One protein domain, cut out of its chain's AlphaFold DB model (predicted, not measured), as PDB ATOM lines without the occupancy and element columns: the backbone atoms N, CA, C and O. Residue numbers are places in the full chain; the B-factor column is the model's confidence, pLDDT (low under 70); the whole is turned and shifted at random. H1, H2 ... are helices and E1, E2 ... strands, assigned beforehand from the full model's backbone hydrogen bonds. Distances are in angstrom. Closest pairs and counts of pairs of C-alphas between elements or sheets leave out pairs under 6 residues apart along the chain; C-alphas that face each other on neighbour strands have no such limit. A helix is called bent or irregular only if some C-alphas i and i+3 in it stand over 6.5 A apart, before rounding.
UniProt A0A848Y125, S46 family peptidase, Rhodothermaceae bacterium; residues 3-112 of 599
ATOM      1  N   HIS A   3      35.435  13.236  26.973       92.44
ATOM      2  CA  HIS A   3      34.373  14.209  26.652       92.44
ATOM      3  C   HIS A   3      34.125  14.388  25.142       92.44
ATOM      4  O   HIS A   3      33.030  14.771  24.741       92.44
ATOM      5  N   CYS A   4      35.123  14.103  24.297       92.50
ATOM      6  CA  CYS A   4      34.955  14.073  22.840       92.50
ATOM      7  C   CYS A   4      34.248  12.790  22.371       92.50
ATOM      8  O   CYS A   4      33.600  12.793  21.333       92.50
ATOM      9  N   ALA A   5      34.384  11.704  23.137       95.00
ATOM     10  CA  ALA A   5      33.893  10.373  22.813       95.00
ATOM     11  C   ALA A   5      32.494  10.068  23.369       95.00
ATOM     12  O   ALA A   5      31.901   9.089  22.937       95.00
ATOM     13  N   GLN A   6      31.939  10.872  24.288       91.38
ATOM     14  CA  GLN A   6      30.660  10.568  24.961       91.38
ATOM     15  C   GLN A   6      29.529  10.213  23.985       91.38
ATOM     16  O   GLN A   6      28.813   9.240  24.199       91.38
ATOM     17  N   GLY A   7      29.391  10.977  22.896       90.38
ATOM     18  CA  GLY A   7      28.403  10.688  21.854       90.38
ATOM     19  C   GLY A   7      28.654   9.347  21.161       90.38
ATOM     20  O   GLY A   7      27.711   8.592  20.948       90.38
ATOM     21  N   SER A   8      29.918   9.023  20.875       95.12
ATOM     22  CA  SER A   8      30.325   7.741  20.290       95.12
ATOM     23  C   SER A   8      30.058   6.570  21.234       95.12
ATOM     24  O   SER A   8      29.531   5.558  20.794       95.12
ATOM     25  N   VAL A   9      30.358   6.718  22.529       94.62
ATOM     26  CA  VAL A   9      30.099   5.693  23.557       94.62
ATOM     27  C   VAL A   9      28.603   5.392  23.657       94.62
ATOM     28  O   VAL A   9      28.213   4.229  23.665       94.62
ATOM     29  N   ILE A  10      27.755   6.426  23.655       92.12
ATOM     30  CA  ILE A  10      26.293   6.257  23.625       92.12
ATOM     31  C   ILE A  10      25.846   5.574  22.324       92.12
ATOM     32  O   ILE A  10      24.964   4.722  22.347       92.12
ATOM     33  N   ALA A  11      26.432   5.949  21.185       93.06
ATOM     34  CA  ALA A  11      26.012   5.458  19.875       93.06
ATOM     35  C   ALA A  11      26.327   3.972  19.630       93.06
ATOM     36  O   ALA A  11      25.690   3.368  18.768       93.06
ATOM     37  N   VAL A  12      27.290   3.392  20.355       95.38
ATOM     38  CA  VAL A  12      27.670   1.971  20.236       95.38
ATOM     39  C   VAL A  12      27.068   1.070  21.322       95.38
ATOM     40  O   VAL A  12      27.364  -0.129  21.352       95.38
ATOM     41  N   ASP A  13      26.239   1.623  22.212       92.81
ATOM     42  CA  ASP A  13      25.476   0.852  23.200       92.81
ATOM     43  C   ASP A  13      24.472  -0.061  22.476       92.81
ATOM     44  O   ASP A  13      23.691   0.382  21.630       92.81
ATOM     45  N   GLN A  14      24.501  -1.355  22.788       90.88
ATOM     46  CA  GLN A  14      23.649  -2.381  22.181       90.88
ATOM     47  C   GLN A  14      22.357  -2.623  22.979       90.88
ATOM     48  O   GLN A  14      21.679  -3.635  22.792       90.88
ATOM     49  N   GLY A  15      21.970  -1.661  23.819       86.50
ATOM     50  CA  GLY A  15      20.725  -1.644  24.567       86.50
ATOM     51  C   GLY A  15      20.882  -2.218  25.970       86.50
ATOM     52  O   GLY A  15      20.918  -3.430  26.164       86.50
ATOM     53  N   GLY A  16      20.858  -1.330  26.965       83.19
ATOM     54  CA  GLY A  16      20.807  -1.695  28.384       83.19
ATOM     55  C   GLY A  16      22.171  -1.916  29.037       83.19
ATOM     56  O   GLY A  16      22.210  -2.340  30.189       83.19
ATOM     57  N   GLU A  17      23.264  -1.619  28.332       91.44
ATOM     58  CA  GLU A  17      24.624  -1.725  28.871       91.44
ATOM     59  C   GLU A  17      24.999  -0.494  29.702       91.44
ATOM     60  O   GLU A  17      25.690  -0.619  30.710       91.44
ATOM     61  N   GLY A  18      24.515   0.690  29.309       90.88
ATOM     62  CA  GLY A  18      24.814   1.930  30.020       90.88
ATOM     63  C   GLY A  18      26.293   2.294  29.915       90.88
ATOM     64  O   GLY A  18      26.888   2.733  30.899       90.88
ATOM     65  N   LEU A  19      26.895   2.105  28.731       94.12
ATOM     66  CA  LEU A  19      28.352   2.186  28.528       94.12
ATOM     67  C   LEU A  19      28.981   3.507  28.979       94.12
ATOM     68  O   LEU A  19      30.149   3.541  29.347       94.12
ATOM     69  N   LEU A  20      28.225   4.604  28.968       90.69
ATOM     70  CA  LEU A  20      28.731   5.887  29.445       90.69
ATOM     71  C   LEU A  20      29.055   5.856  30.949       90.69
ATOM     72  O   LEU A  20      30.058   6.426  31.369       90.69
ATOM     73  N   ASP A  21      28.234   5.180  31.752       90.19
ATOM     74  CA  ASP A  21      28.441   5.061  33.197       90.19
ATOM     75  C   ASP A  21      29.310   3.844  33.551       90.19
ATOM     76  O   ASP A  21      30.065   3.900  34.516       90.19
ATOM     77  N   ALA A  22      29.239   2.766  32.761       93.19
ATOM     78  CA  ALA A  22      29.972   1.515  32.991       93.19
ATOM     79  C   ALA A  22      31.379   1.463  32.355       93.19
ATOM     80  O   ALA A  22      32.180   0.582  32.695       93.19
ATOM     81  N   GLY A  23      31.679   2.393  31.445       95.50
ATOM     82  CA  GLY A  23      32.844   2.342  30.565       95.50
ATOM     83  C   GLY A  23      32.691   1.292  29.457       95.50
ATOM     84  O   GLY A  23      31.745   0.502  29.432       95.50
ATOM     85  N   PHE A  24      33.643   1.273  28.530       97.50
ATOM     86  CA  PHE A  24      33.723   0.302  27.439       97.50
ATOM     87  C   PHE A  24      35.174  -0.145  27.253       97.50
ATOM     88  O   PHE A  24      36.059   0.705  27.237       97.50
ATOM     89  N   TYR A  25      35.421  -1.450  27.099       97.06
ATOM     90  CA  TYR A  25      36.768  -2.036  27.070       97.06
ATOM     91  C   TYR A  25      36.780  -3.278  26.172       97.06
ATOM     92  O   TYR A  25      36.319  -4.337  26.589       97.06
ATOM     93  N   ALA A  26      37.282  -3.154  24.943       96.94
ATOM     94  CA  ALA A  26      37.428  -4.281  24.023       96.94
ATOM     95  C   ALA A  26      38.692  -5.086  24.358       96.94
ATOM     96  O   ALA A  26      39.803  -4.546  24.285       96.94
ATOM     97  N   ARG A  27      38.528  -6.369  24.705       94.25
ATOM     98  CA  ARG A  27      39.621  -7.307  25.015       94.25
ATOM     99  C   ARG A  27      40.410  -7.703  23.773       94.25
ATOM    100  O   ARG A  27      41.632  -7.757  23.839       94.25
ATOM    101  N   GLY A  28      39.710  -7.915  22.662       94.31
ATOM    102  CA  GLY A  28      40.268  -8.252  21.353       94.31
ATOM    103  C   GLY A  28      39.705  -7.366  20.242       94.31
ATOM    104  O   GLY A  28      38.802  -6.554  20.467       94.31
ATOM    105  N   LEU A  29      40.245  -7.519  19.030       95.38
ATOM    106  CA  LEU A  29      39.835  -6.747  17.845       95.38
ATOM    107  C   LEU A  29      38.378  -7.009  17.430       95.38
ATOM    108  O   LEU A  29      37.735  -6.148  16.832       95.38
ATOM    109  N   ASP A  30      37.850  -8.193  17.735       95.19
ATOM    110  CA  ASP A  30      36.480  -8.611  17.434       95.19
ATOM    111  C   ASP A  30      35.430  -7.991  18.371       95.19
ATOM    112  O   ASP A  30      34.245  -7.955  18.034       95.19
ATOM    113  N   GLU A  31      35.859  -7.461  19.517       96.25
ATOM    114  CA  GLU A  31      34.996  -6.752  20.467       96.25
ATOM    115  C   GLU A  31      34.895  -5.243  20.182       96.25
ATOM    116  O   GLU A  31      34.010  -4.571  20.720       96.25
ATOM    117  N   GLU A  32      35.774  -4.694  19.336       97.75
ATOM    118  CA  GLU A  32      35.773  -3.273  18.974       97.75
ATOM    119  C   GLU A  32      34.513  -2.901  18.181       97.75
ATOM    120  O   GLU A  32      34.125  -3.570  17.218       97.75
ATOM    121  N   ARG A  33      33.849  -1.804  18.566       97.69
ATOM    122  CA  ARG A  33      32.518  -1.468  18.030       97.69
ATOM    123  C   ARG A  33      32.567  -0.334  17.012       97.69
ATOM    124  O   ARG A  33      33.020   0.752  17.376       97.69
ATOM    125  N   PRO A  34      32.049  -0.519  15.783       97.56
ATOM    126  CA  PRO A  34      32.007   0.547  14.789       97.56
ATOM    127  C   PRO A  34      31.113   1.687  15.262       97.56
ATOM    128  O   PRO A  34      29.971   1.470  15.674       97.56
ATOM    129  N   VAL A  35      31.632   2.910  15.191       97.94
ATOM    130  CA  VAL A  35      30.898   4.108  15.591       97.94
ATOM    131  C   VAL A  35      30.126   4.644  14.382       97.94
ATOM    132  O   VAL A  35      30.744   5.059  13.398       97.94
ATOM    133  N   PRO A  36      28.782   4.685  14.423       96.00
ATOM    134  CA  PRO A  36      27.991   5.120  13.278       96.00
ATOM    135  C   PRO A  36      28.346   6.539  12.814       96.00
ATOM    136  O   PRO A  36      28.307   7.486  13.600       96.00
ATOM    137  N   ASN A  37      28.616   6.692  11.514       93.81
ATOM    138  CA  ASN A  37      28.917   7.969  10.848       93.81
ATOM    139  C   ASN A  37      30.151   8.717  11.395       93.81
ATOM    140  O   ASN A  37      30.276   9.924  11.178       93.81
ATOM    141  N   MET A  38      31.050   8.039  12.113       96.00
ATOM    142  CA  MET A  38      32.286   8.650  12.595       96.00
ATOM    143  C   MET A  38      33.353   8.654  11.502       96.00
ATOM    144  O   MET A  38      33.511   7.686  10.765       96.00
ATOM    145  N   THR A  39      34.112   9.745  11.425       95.94
ATOM    146  CA  THR A  39      35.266   9.853  10.531       95.94
ATOM    147  C   THR A  39      36.500  10.307  11.294       95.94
ATOM    148  O   THR A  39      36.395  11.088  12.242       95.94
ATOM    149  N   MET A  40      37.675   9.875  10.842       95.88
ATOM    150  CA  MET A  40      38.963  10.413  11.278       95.88
ATOM    151  C   MET A  40      39.747  10.912  10.068       95.88
ATOM    152  O   MET A  40      39.912  10.191   9.087       95.88
ATOM    153  N   ASP A  41      40.212  12.158  10.139       95.69
ATOM    154  CA  ASP A  41      40.872  12.846   9.032       95.69
ATOM    155  C   ASP A  41      42.367  13.029   9.350       95.69
ATOM    156  O   ASP A  41      42.734  13.746  10.284       95.69
ATOM    157  N   GLN A  42      43.243  12.399   8.566       95.25
ATOM    158  CA  GLN A  42      44.698  12.510   8.702       95.25
ATOM    159  C   GLN A  42      45.241  13.542   7.714       95.25
ATOM    160  O   GLN A  42      45.052  13.399   6.509       95.25
ATOM    161  N   LEU A  43      45.955  14.565   8.194       95.50
ATOM    162  CA  LEU A  43      46.617  15.527   7.308       95.50
ATOM    163  C   LEU A  43      47.730  14.827   6.519       95.50
ATOM    164  O   LEU A  43      48.703  14.371   7.113       95.50
ATOM    165  N   VAL A  44      47.621  14.810   5.190       95.44
ATOM    166  CA  VAL A  44      48.621  14.188   4.301       95.44
ATOM    167  C   VAL A  44      49.397  15.202   3.466       95.44
ATOM    168  O   VAL A  44      50.500  14.918   3.008       95.44
ATOM    169  N   ALA A  45      48.843  16.397   3.251       96.12
ATOM    170  CA  ALA A  45      49.526  17.475   2.548       96.12
ATOM    171  C   ALA A  45      48.929  18.838   2.907       96.12
ATOM    172  O   ALA A  45      47.769  18.948   3.298       96.12
ATOM    173  N   PHE A  46      49.712  19.893   2.716       95.69
ATOM    174  CA  PHE A  46      49.210  21.260   2.719       95.69
ATOM    175  C   PHE A  46      49.916  22.084   1.641       95.69
ATOM    176  O   PHE A  46      51.060  21.801   1.282       95.69
ATOM    177  N   ALA A  47      49.233  23.098   1.120       96.44
ATOM    178  CA  ALA A  47      49.736  23.958   0.057       96.44
ATOM    179  C   ALA A  47      49.392  25.423   0.324       96.44
ATOM    180  O   ALA A  47      48.334  25.745   0.865       96.44
ATOM    181  N   ASP A  48      50.292  26.321  -0.071       96.88
ATOM    182  CA  ASP A  48      49.984  27.745  -0.141       96.88
ATOM    183  C   ASP A  48      49.208  28.024  -1.429       96.88
ATOM    184  O   ASP A  48      49.715  27.762  -2.518       96.88
ATOM    185  N   VAL A  49      47.985  28.531  -1.294       97.88
ATOM    186  CA  VAL A  49      47.084  28.851  -2.416       97.88
ATOM    187  C   VAL A  49      46.744  30.342  -2.451       97.88
ATOM    188  O   VAL A  49      45.759  30.759  -3.052       97.88
ATOM    189  N   THR A  50      47.555  31.166  -1.780       95.19
ATOM    190  CA  THR A  50      47.285  32.597  -1.590       95.19
ATOM    191  C   THR A  50      47.129  33.345  -2.909       95.19
ATOM    192  O   THR A  50      46.161  34.086  -3.068       95.19
ATOM    193  N   ASP A  51      48.049  33.147  -3.853       95.94
ATOM    194  CA  ASP A  51      48.043  33.876  -5.127       95.94
ATOM    195  C   ASP A  51      46.849  33.486  -6.004       95.94
ATOM    196  O   ASP A  51      46.232  34.344  -6.629       95.94
ATOM    197  N   GLU A  52      46.485  32.205  -6.003       97.31
ATOM    198  CA  GLU A  52      45.335  31.689  -6.747       97.31
ATOM    199  C   GLU A  52      44.023  32.268  -6.212       97.31
ATOM    200  O   GLU A  52      43.254  32.861  -6.969       97.31
ATOM    201  N   VAL A  53      43.805  32.177  -4.894       96.81
ATOM    202  CA  VAL A  53      42.606  32.730  -4.248       96.81
ATOM    203  C   VAL A  53      42.537  34.248  -4.451       96.81
ATOM    204  O   VAL A  53      41.484  34.780  -4.802       96.81
ATOM    205  N   ASN A  54      43.656  34.962  -4.289       93.00
ATOM    206  CA  ASN A  54      43.692  36.411  -4.494       93.00
ATOM    207  C   ASN A  54      43.382  36.810  -5.939       93.00
ATOM    208  O   ASN A  54      42.627  37.758  -6.134       93.00
ATOM    209  N   ALA A  55      43.896  36.084  -6.934       96.00
ATOM    210  CA  ALA A  55      43.604  36.363  -8.337       96.00
ATOM    211  C   ALA A  55      42.105  36.214  -8.658       96.00
ATOM    212  O   ALA A  55      41.556  37.016  -9.413       96.00
ATOM    213  N   MET A  56      41.422  35.233  -8.055       97.00
ATOM    214  CA  MET A  56      39.968  35.072  -8.200       97.00
ATOM    215  C   MET A  56      39.198  36.226  -7.550       97.00
ATOM    216  O   MET A  56      38.285  36.780  -8.164       97.00
ATOM    217  N   ILE A  57      39.599  36.632  -6.342       92.44
ATOM    218  CA  ILE A  57      38.988  37.763  -5.629       92.44
ATOM    219  C   ILE A  57      39.181  39.070  -6.408       92.44
ATOM    220  O   ILE A  57      38.244  39.850  -6.568       92.44
ATOM    221  N   GLU A  58      40.380  39.312  -6.941       90.94
ATOM    222  CA  GLU A  58      40.674  40.469  -7.798       90.94
ATOM    223  C   GLU A  58      39.877  40.438  -9.111       90.94
ATOM    224  O   GLU A  58      39.530  41.489  -9.652       90.94
ATOM    225  N   GLY A  59      39.530  39.240  -9.589       93.69
ATOM    226  CA  GLY A  59      38.613  39.008 -10.704       93.69
ATOM    227  C   GLY A  59      37.131  39.245 -10.383       93.69
ATOM    228  O   GLY A  59      36.309  39.193 -11.298       93.69
ATOM    229  N   GLY A  60      36.783  39.537  -9.125       92.44
ATOM    230  CA  GLY A  60      35.421  39.838  -8.677       92.44
ATOM    231  C   GLY A  60      34.669  38.671  -8.030       92.44
ATOM    232  O   GLY A  60      33.479  38.819  -7.758       92.44
ATOM    233  N   THR A  61      35.326  37.535  -7.784       93.31
ATOM    234  CA  THR A  61      34.739  36.401  -7.053       93.31
ATOM    235  C   THR A  61      34.706  36.690  -5.547       93.31
ATOM    236  O   THR A  61      35.634  37.299  -5.011       93.31
ATOM    237  N   ASP A  62      33.656  36.252  -4.845       91.44
ATOM    238  CA  ASP A  62      33.637  36.303  -3.377       91.44
ATOM    239  C   ASP A  62      34.794  35.461  -2.803       91.44
ATOM    240  O   ASP A  62      35.214  34.467  -3.393       91.44
ATOM    241  N   ALA A  63      35.341  35.854  -1.652       88.12
ATOM    242  CA  ALA A  63      36.429  35.113  -1.025       88.12
ATOM    243  C   ALA A  63      36.040  33.672  -0.657       88.12
ATOM    244  O   ALA A  63      36.895  32.798  -0.772       88.12
ATOM    245  N   GLY A  64      34.795  33.432  -0.230       91.38
ATOM    246  CA  GLY A  64      34.280  32.088   0.049       91.38
ATOM    247  C   GLY A  64      34.176  31.253  -1.223       91.38
ATOM    248  O   GLY A  64      34.766  30.183  -1.308       91.38
ATOM    249  N   ASP A  65      33.553  31.799  -2.267       95.81
ATOM    250  CA  ASP A  65      33.450  31.118  -3.565       95.81
ATOM    251  C   ASP A  65      34.838  30.816  -4.165       95.81
ATOM    252  O   ASP A  65      35.047  29.784  -4.804       95.81
ATOM    253  N   ALA A  66      35.814  31.705  -3.953       96.62
ATOM    254  CA  ALA A  66      37.194  31.484  -4.367       96.62
ATOM    255  C   ALA A  66      37.862  30.347  -3.580       96.62
ATOM    256  O   ALA A  66      38.568  29.537  -4.180       96.62
ATOM    257  N   THR A  67      37.650  30.255  -2.261       96.81
ATOM    258  CA  THR A  67      38.172  29.126  -1.478       96.81
ATOM    259  C   THR A  67      37.513  27.812  -1.879       96.81
ATOM    260  O   THR A  67      38.234  26.845  -2.113       96.81
ATOM    261  N   ASP A  68      36.194  27.797  -2.065       98.00
ATOM    262  CA  ASP A  68      35.424  26.605  -2.434       98.00
ATOM    263  C   ASP A  68      35.840  26.080  -3.818       98.00
ATOM    264  O   ASP A  68      35.998  24.877  -4.026       98.00
ATOM    265  N   ALA A  69      36.101  26.979  -4.772       98.06
ATOM    266  CA  ALA A  69      36.600  26.602  -6.093       98.06
ATOM    267  C   ALA A  69      37.997  25.958  -6.039       98.06
ATOM    268  O   ALA A  69      38.259  24.985  -6.751       98.06
ATOM    269  N   VAL A  70      38.892  26.477  -5.190       98.19
ATOM    270  CA  VAL A  70      40.228  25.896  -4.981       98.19
ATOM    271  C   VAL A  70      40.134  24.548  -4.262       98.19
ATOM    272  O   VAL A  70      40.833  23.610  -4.648       98.19
ATOM    273  N   GLU A  71      39.256  24.419  -3.263       98.31
ATOM    274  CA  GLU A  71      38.969  23.143  -2.593       98.31
ATOM    275  C   GLU A  71      38.485  22.088  -3.592       98.31
ATOM    276  O   GLU A  71      39.067  21.005  -3.656       98.31
ATOM    277  N   ALA A  72      37.491  22.422  -4.419       98.00
ATOM    278  CA  ALA A  72      36.936  21.518  -5.424       98.00
ATOM    279  C   ALA A  72      37.985  21.080  -6.456       98.00
ATOM    280  O   ALA A  72      38.087  19.895  -6.773       98.00
ATOM    281  N   ARG A  73      38.817  22.009  -6.947       97.88
ATOM    282  CA  ARG A  73      39.908  21.688  -7.880       97.88
ATOM    283  C   ARG A  73      40.919  20.723  -7.260       97.88
ATOM    284  O   ARG A  73      41.300  19.741  -7.892       97.88
ATOM    285  N   LEU A  74      41.368  21.003  -6.036       97.88
ATOM    286  CA  LEU A  74      42.333  20.158  -5.331       97.88
ATOM    287  C   LEU A  74      41.746  18.790  -4.963       97.88
ATOM    288  O   LEU A  74      42.485  17.809  -4.935       97.88
ATOM    289  N   LEU A  75      40.442  18.712  -4.690       97.81
ATOM    290  CA  LEU A  75      39.749  17.446  -4.463       97.81
ATOM    291  C   LEU A  75      39.675  16.616  -5.752       97.81
ATOM    292  O   LEU A  75      39.959  15.422  -5.723       97.81
ATOM    293  N   GLU A  76      39.383  17.241  -6.895       97.75
ATOM    294  CA  GLU A  76      39.381  16.571  -8.203       97.75
ATOM    295  C   GLU A  76      40.765  15.985  -8.544       97.75
ATOM    296  O   GLU A  76      40.877  14.836  -8.967       97.75
ATOM    297  N   GLU A  77      41.850  16.713  -8.247       96.50
ATOM    298  CA  GLU A  77      43.234  16.212  -8.374       96.50
ATOM    299  C   GLU A  77      43.528  14.990  -7.482       96.50
ATOM    300  O   GLU A  77      44.502  14.266  -7.711       96.50
ATOM    301  N   ARG A  78      42.694  14.749  -6.465       96.38
ATOM    302  CA  ARG A  78      42.767  13.621  -5.527       96.38
ATOM    303  C   ARG A  78      41.724  12.534  -5.799       96.38
ATOM    304  O   ARG A  78      41.573  11.641  -4.971       96.38
ATOM    305  N   GLY A  79      41.065  12.562  -6.957       94.81
ATOM    306  CA  GLY A  79      40.088  11.546  -7.361       94.81
ATOM    307  C   GLY A  79      38.634  11.896  -7.041       94.81
ATOM    308  O   GLY A  79      37.785  11.011  -7.098       94.81
ATOM    309  N   GLY A  80      38.338  13.159  -6.723       94.44
ATOM    310  CA  GLY A  80      36.976  13.635  -6.478       94.44
ATOM    311  C   GLY A  80      36.387  13.127  -5.158       94.44
ATOM    312  O   GLY A  80      37.116  12.742  -4.242       94.44
ATOM    313  N   GLU A  81      35.054  13.125  -5.056       90.38
ATOM    314  CA  GLU A  81      34.322  12.697  -3.850       90.38
ATOM    315  C   GLU A  81      34.603  11.232  -3.466       90.38
ATOM    316  O   GLU A  81      34.630  10.899  -2.281       90.38
ATOM    317  N   ASP A  82      34.903  10.382  -4.452       92.50
ATOM    318  CA  ASP A  82      35.210   8.959  -4.261       92.50
ATOM    319  C   ASP A  82      36.685   8.701  -3.889       92.50
ATOM    320  O   ASP A  82      37.065   7.577  -3.568       92.50
ATOM    321  N   GLY A  83      37.542   9.731  -3.913       93.06
ATOM    322  CA  GLY A  83      38.978   9.593  -3.643       93.06
ATOM    323  C   GLY A  83      39.331   9.332  -2.172       93.06
ATOM    324  O   GLY A  83      40.482   9.022  -1.853       93.06
ATOM    325  N   GLY A  84      38.368   9.479  -1.255       95.12
ATOM    326  CA  GLY A  84      38.595   9.339   0.187       95.12
ATOM    327  C   GLY A  84      39.412  10.489   0.787       95.12
ATOM    328  O   GLY A  84      40.138  10.293   1.762       95.12
ATOM    329  N   PHE A  85      39.336  11.688   0.201       97.25
ATOM    330  CA  PHE A  85      40.026  12.881   0.695       97.25
ATOM    331  C   PHE A  85      39.050  13.987   1.097       97.25
ATOM    332  O   PHE A  85      37.955  14.116   0.557       97.25
ATOM    333  N   LEU A  86      39.492  14.826   2.029       97.00
ATOM    334  CA  LEU A  86      38.876  16.102   2.369       97.00
ATOM    335  C   LEU A  86      39.888  17.213   2.094       97.00
ATOM    336  O   LEU A  86      41.020  17.151   2.573       97.00
ATOM    337  N   VAL A  87      39.476  18.257   1.380       97.88
ATOM    338  CA  VAL A  87      40.277  19.474   1.211       97.88
ATOM    339  C   VAL A  87      39.623  20.612   1.979       97.88
ATOM    340  O   VAL A  87      38.408  20.767   1.940       97.88
ATOM    341  N   GLN A  88      40.429  21.389   2.699       97.50
ATOM    342  CA  GLN A  88      39.985  22.590   3.401       97.50
ATOM    343  C   GLN A  88      40.961  23.736   3.153       97.50
ATOM    344  O   GLN A  88      42.122  23.669   3.557       97.50
ATOM    345  N   VAL A  89      40.502  24.819   2.545       97.81
ATOM    346  CA  VAL A  89      41.245  26.066   2.392       97.81
ATOM    347  C   VAL A  89      40.911  26.973   3.568       97.81
ATOM    348  O   VAL A  89      39.768  27.344   3.822       97.81
ATOM    349  N   ARG A  90      41.938  27.358   4.327       95.69
ATOM    350  CA  ARG A  90      41.794  28.257   5.475       95.69
ATOM    351  C   ARG A  90      42.435  29.601   5.188       95.69
ATOM    352  O   ARG A  90      43.594  29.683   4.785       95.69
ATOM    353  N   SER A  91      41.677  30.657   5.466       93.75
ATOM    354  CA  SER A  91      42.183  32.024   5.522       93.75
ATOM    355  C   SER A  91      42.971  32.225   6.816       93.75
ATOM    356  O   SER A  91      42.431  32.127   7.915       93.75
ATOM    357  N   LEU A  92      44.261  32.508   6.686       93.88
ATOM    358  CA  LEU A  92      45.169  32.835   7.777       93.88
ATOM    359  C   LEU A  92      45.452  34.339   7.762       93.88
ATOM    360  O   LEU A  92      45.437  34.989   6.713       93.88
ATOM    361  N   TYR A  93      45.727  34.905   8.939       92.62
ATOM    362  CA  TYR A  93      45.989  36.342   9.089       92.62
ATOM    363  C   TYR A  93      44.852  37.228   8.551       92.62
ATOM    364  O   TYR A  93      45.122  38.293   8.006       92.62
ATOM    365  N   ASN A  94      43.597  36.778   8.662       89.00
ATOM    366  CA  ASN A  94      42.427  37.416   8.044       89.00
ATOM    367  C   ASN A  94      42.652  37.709   6.546       89.00
ATOM    368  O   ASN A  94      42.506  38.833   6.089       89.00
ATOM    369  N   GLY A  95      43.063  36.709   5.768       86.81
ATOM    370  CA  GLY A  95      43.265  36.847   4.322       86.81
ATOM    371  C   GLY A  95      44.616  37.439   3.927       86.81
ATOM    372  O   GLY A  95      44.769  37.877   2.785       86.81
ATOM    373  N   GLY A  96      45.582  37.465   4.852       89.31
ATOM    374  CA  GLY A  96      46.996  37.685   4.537       89.31
ATOM    375  C   GLY A  96      47.649  36.465   3.881       89.31
ATOM    376  O   GLY A  96      48.611  36.623   3.137       89.31
ATOM    377  N   ARG A  97      47.108  35.264   4.123       93.38
ATOM    378  CA  ARG A  97      47.527  34.009   3.491       93.38
ATOM    379  C   ARG A  97      46.341  33.051   3.378       93.38
ATOM    380  O   ARG A  97      45.493  33.044   4.265       93.38
ATOM    381  N   TYR A  98      46.312  32.216   2.348       96.00
ATOM    382  CA  TYR A  98      45.385  31.093   2.225       96.00
ATOM    383  C   TYR A  98      46.176  29.789   2.139       96.00
ATOM    384  O   TYR A  98      47.124  29.672   1.362       96.00
ATOM    385  N   SER A  99      45.817  28.810   2.964       97.25
ATOM    386  CA  SER A  99      46.471  27.500   2.973       97.25
ATOM    387  C   SER A  99      45.443  26.398   2.795       97.25
ATOM    388  O   SER A  99      44.482  26.328   3.558       97.25
ATOM    389  N   ALA A 100      45.655  25.554   1.791       98.06
ATOM    390  CA  ALA A 100      44.897  24.334   1.584       98.06
ATOM    391  C   ALA A 100      45.479  23.222   2.459       98.06
ATOM    392  O   ALA A 100      46.687  23.001   2.449       98.06
ATOM    393  N   TYR A 101      44.620  22.521   3.186       98.00
ATOM    394  CA  TYR A 101      44.926  21.337   3.975       98.00
ATOM    395  C   TYR A 101      44.214  20.153   3.327       98.00
ATOM    396  O   TYR A 101      43.007  20.210   3.104       98.00
ATOM    397  N   ILE A 102      44.962  19.107   2.993       98.06
ATOM    398  CA  ILE A 102      44.463  17.910   2.319       98.06
ATOM    399  C   ILE A 102      44.559  16.762   3.316       98.06
ATOM    400  O   ILE A 102      45.654  16.430   3.784       98.06
ATOM    401  N   PHE A 103      43.418  16.163   3.628       97.69
ATOM    402  CA  PHE A 103      43.291  15.082   4.590       97.69
ATOM    403  C   PHE A 103      42.865  13.791   3.900       97.69
ATOM    404  O   PHE A 103      41.960  13.821   3.069       97.69
ATOM    405  N   ARG A 104      43.472  12.659   4.266       96.19
ATOM    406  CA  ARG A 104      42.897  11.332   4.009       96.19
ATOM    407  C   ARG A 104      41.791  11.108   5.036       96.19
ATOM    408  O   ARG A 104      42.038  11.263   6.232       96.19
ATOM    409  N   ARG A 105      40.590  10.780   4.569       96.38
ATOM    410  CA  ARG A 105      39.424  10.523   5.414       96.38
ATOM    411  C   ARG A 105      39.217   9.027   5.578       96.38
ATOM    412  O   ARG A 105      39.064   8.315   4.591       96.38
ATOM    413  N   TYR A 106      39.148   8.586   6.825       96.50
ATOM    414  CA  TYR A 106      38.785   7.224   7.192       96.50
ATOM    415  C   TYR A 106      37.374   7.193   7.772       96.50
ATOM    416  O   TYR A 106      37.001   8.088   8.535       96.50
ATOM    417  N   THR A 107      36.596   6.178   7.397       96.00
ATOM    418  CA  THR A 107      35.165   6.067   7.729       96.00
ATOM    419  C   THR A 107      34.806   4.820   8.537       96.00
ATOM    420  O   THR A 107      33.717   4.786   9.101       96.00
ATOM    421  N   ASP A 108      35.682   3.810   8.611       97.56
ATOM    422  CA  ASP A 108      35.556   2.721   9.591       97.56
ATOM    423  C   ASP A 108      36.411   3.070  10.814       97.56
ATOM    424  O   ASP A 108      37.640   2.973  10.810       97.56
ATOM    425  N   VAL A 109      35.735   3.580  11.842       98.31
ATOM    426  CA  VAL A 109      36.333   3.983  13.113       98.31
ATOM    427  C   VAL A 109      35.604   3.242  14.218       98.31
ATOM    428  O   VAL A 109      34.389   3.397  14.384       98.31
ATOM    429  N   ARG A 110      36.342   2.450  14.992       98.44
ATOM    430  CA  ARG A 110      35.780   1.608  16.050       98.44
ATOM    431  C   ARG A 110      36.206   2.102  17.421       98.44
ATOM    432  O   ARG A 110      37.337   2.543  17.607       98.44
ATOM    433  N   LEU A 111      35.284   2.070  18.379       98.62
ATOM    434  CA  LEU A 111      35.581   2.336  19.780       98.62
ATOM    435  C   LEU A 111      36.346   1.138  20.354       98.62
ATOM    436  O   LEU A 111      35.913  -0.001  20.183       98.62
ATOM    437  N   VAL A 112      37.451   1.420  21.048       98.44
ATOM    438  CA  VAL A 112      38.347   0.416  21.645       98.44
ATOM    439  C   VAL A 112      38.225   0.427  23.161       98.44
ATOM    440  O   VAL A 112      37.980  -0.606  23.778       98.44
TER     441      VAL A 112
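AT A GLANCE: This is residues 3 to 112 of the 599 residues of the protein "S46 family peptidase" of Rhodothermaceae bacterium (UniProt A0A848Y125). Two lobes joined by a narrow neck make a rod: the larger is a strongly twisted sheet of E1, E3 and E2 with H4 along one face and H3 standing up from that face, the smaller a head of H1, H2, E4 and residues 23 to 34. The printed part has 110 residues, with named elements in the order H1 H2 E1 H3 H4 H5 E2 E3 E4, a mixed class; the sheet's order is E1 - E3 - E2, all antiparallel. It is only just loose, close to extended, with a radius of gyration of the C-alphas of 19.5 A and spans of 59 by 28 by 19 A.

IN THESE COORDINATES: H1, residues 3 to 11, begins at C-alpha 3 (34.373, 14.209, 26.652) and is irregular, with C-alphas 4 and 7 7.4 A apart. H2 is residues 19 to 22. E1, residues 40 to 48, 23.5 A long, bends by 57 degrees at residue 44. H3 is residues 50 to 58, H4 residues 63 to 76, 20.1 A long, H5 residues 80 to 83. E2 is residues 85 to 92, E3 residues 97 to 106, 28.4 A long; E4, residues 108 to 112, ends at C-alpha 112 (38.347, 0.416, 21.645).

HOW THE PARTS SIT: H1 and H2 touch, closest at the C-alphas of Val 9 and Leu 20, 6.0 A. E1 and E3 are antiparallel, with N 42 and O 104 2.9 A apart; E2 and E3 form a hairpin, with N 88 and O 101 2.9 A apart. H3 and H4, on the same face in two layers, helices over a sheet, touch at a steep tilt of 50 degrees, closest at the C-alphas of Val 53 and Ala 66, 5.6 A. H4 is 8.3 A in height over the sheet. H5 and H4 touch only at the corner, only just, with 3 pairs of C-alphas within 8 A, closest at those of Leu 75 and Glu 81, 7.2 A. E3 runs on into E4 at 74 degrees; residues 33 to 34 pair with 110 to 111 of E4. In H3 and H4 every O i to N i+4 pair is within hydrogen-bond range, in H1 3 of 5; H2 and H5 are too short for one.

THE WHOLE: The C-alphas farthest apart, of Gly 16 and Gly 59, are 59.2 A apart. The printed part has no cut; H2 to E1 is a long link of 17 residues. No printed residue is under 70 in pLDDT.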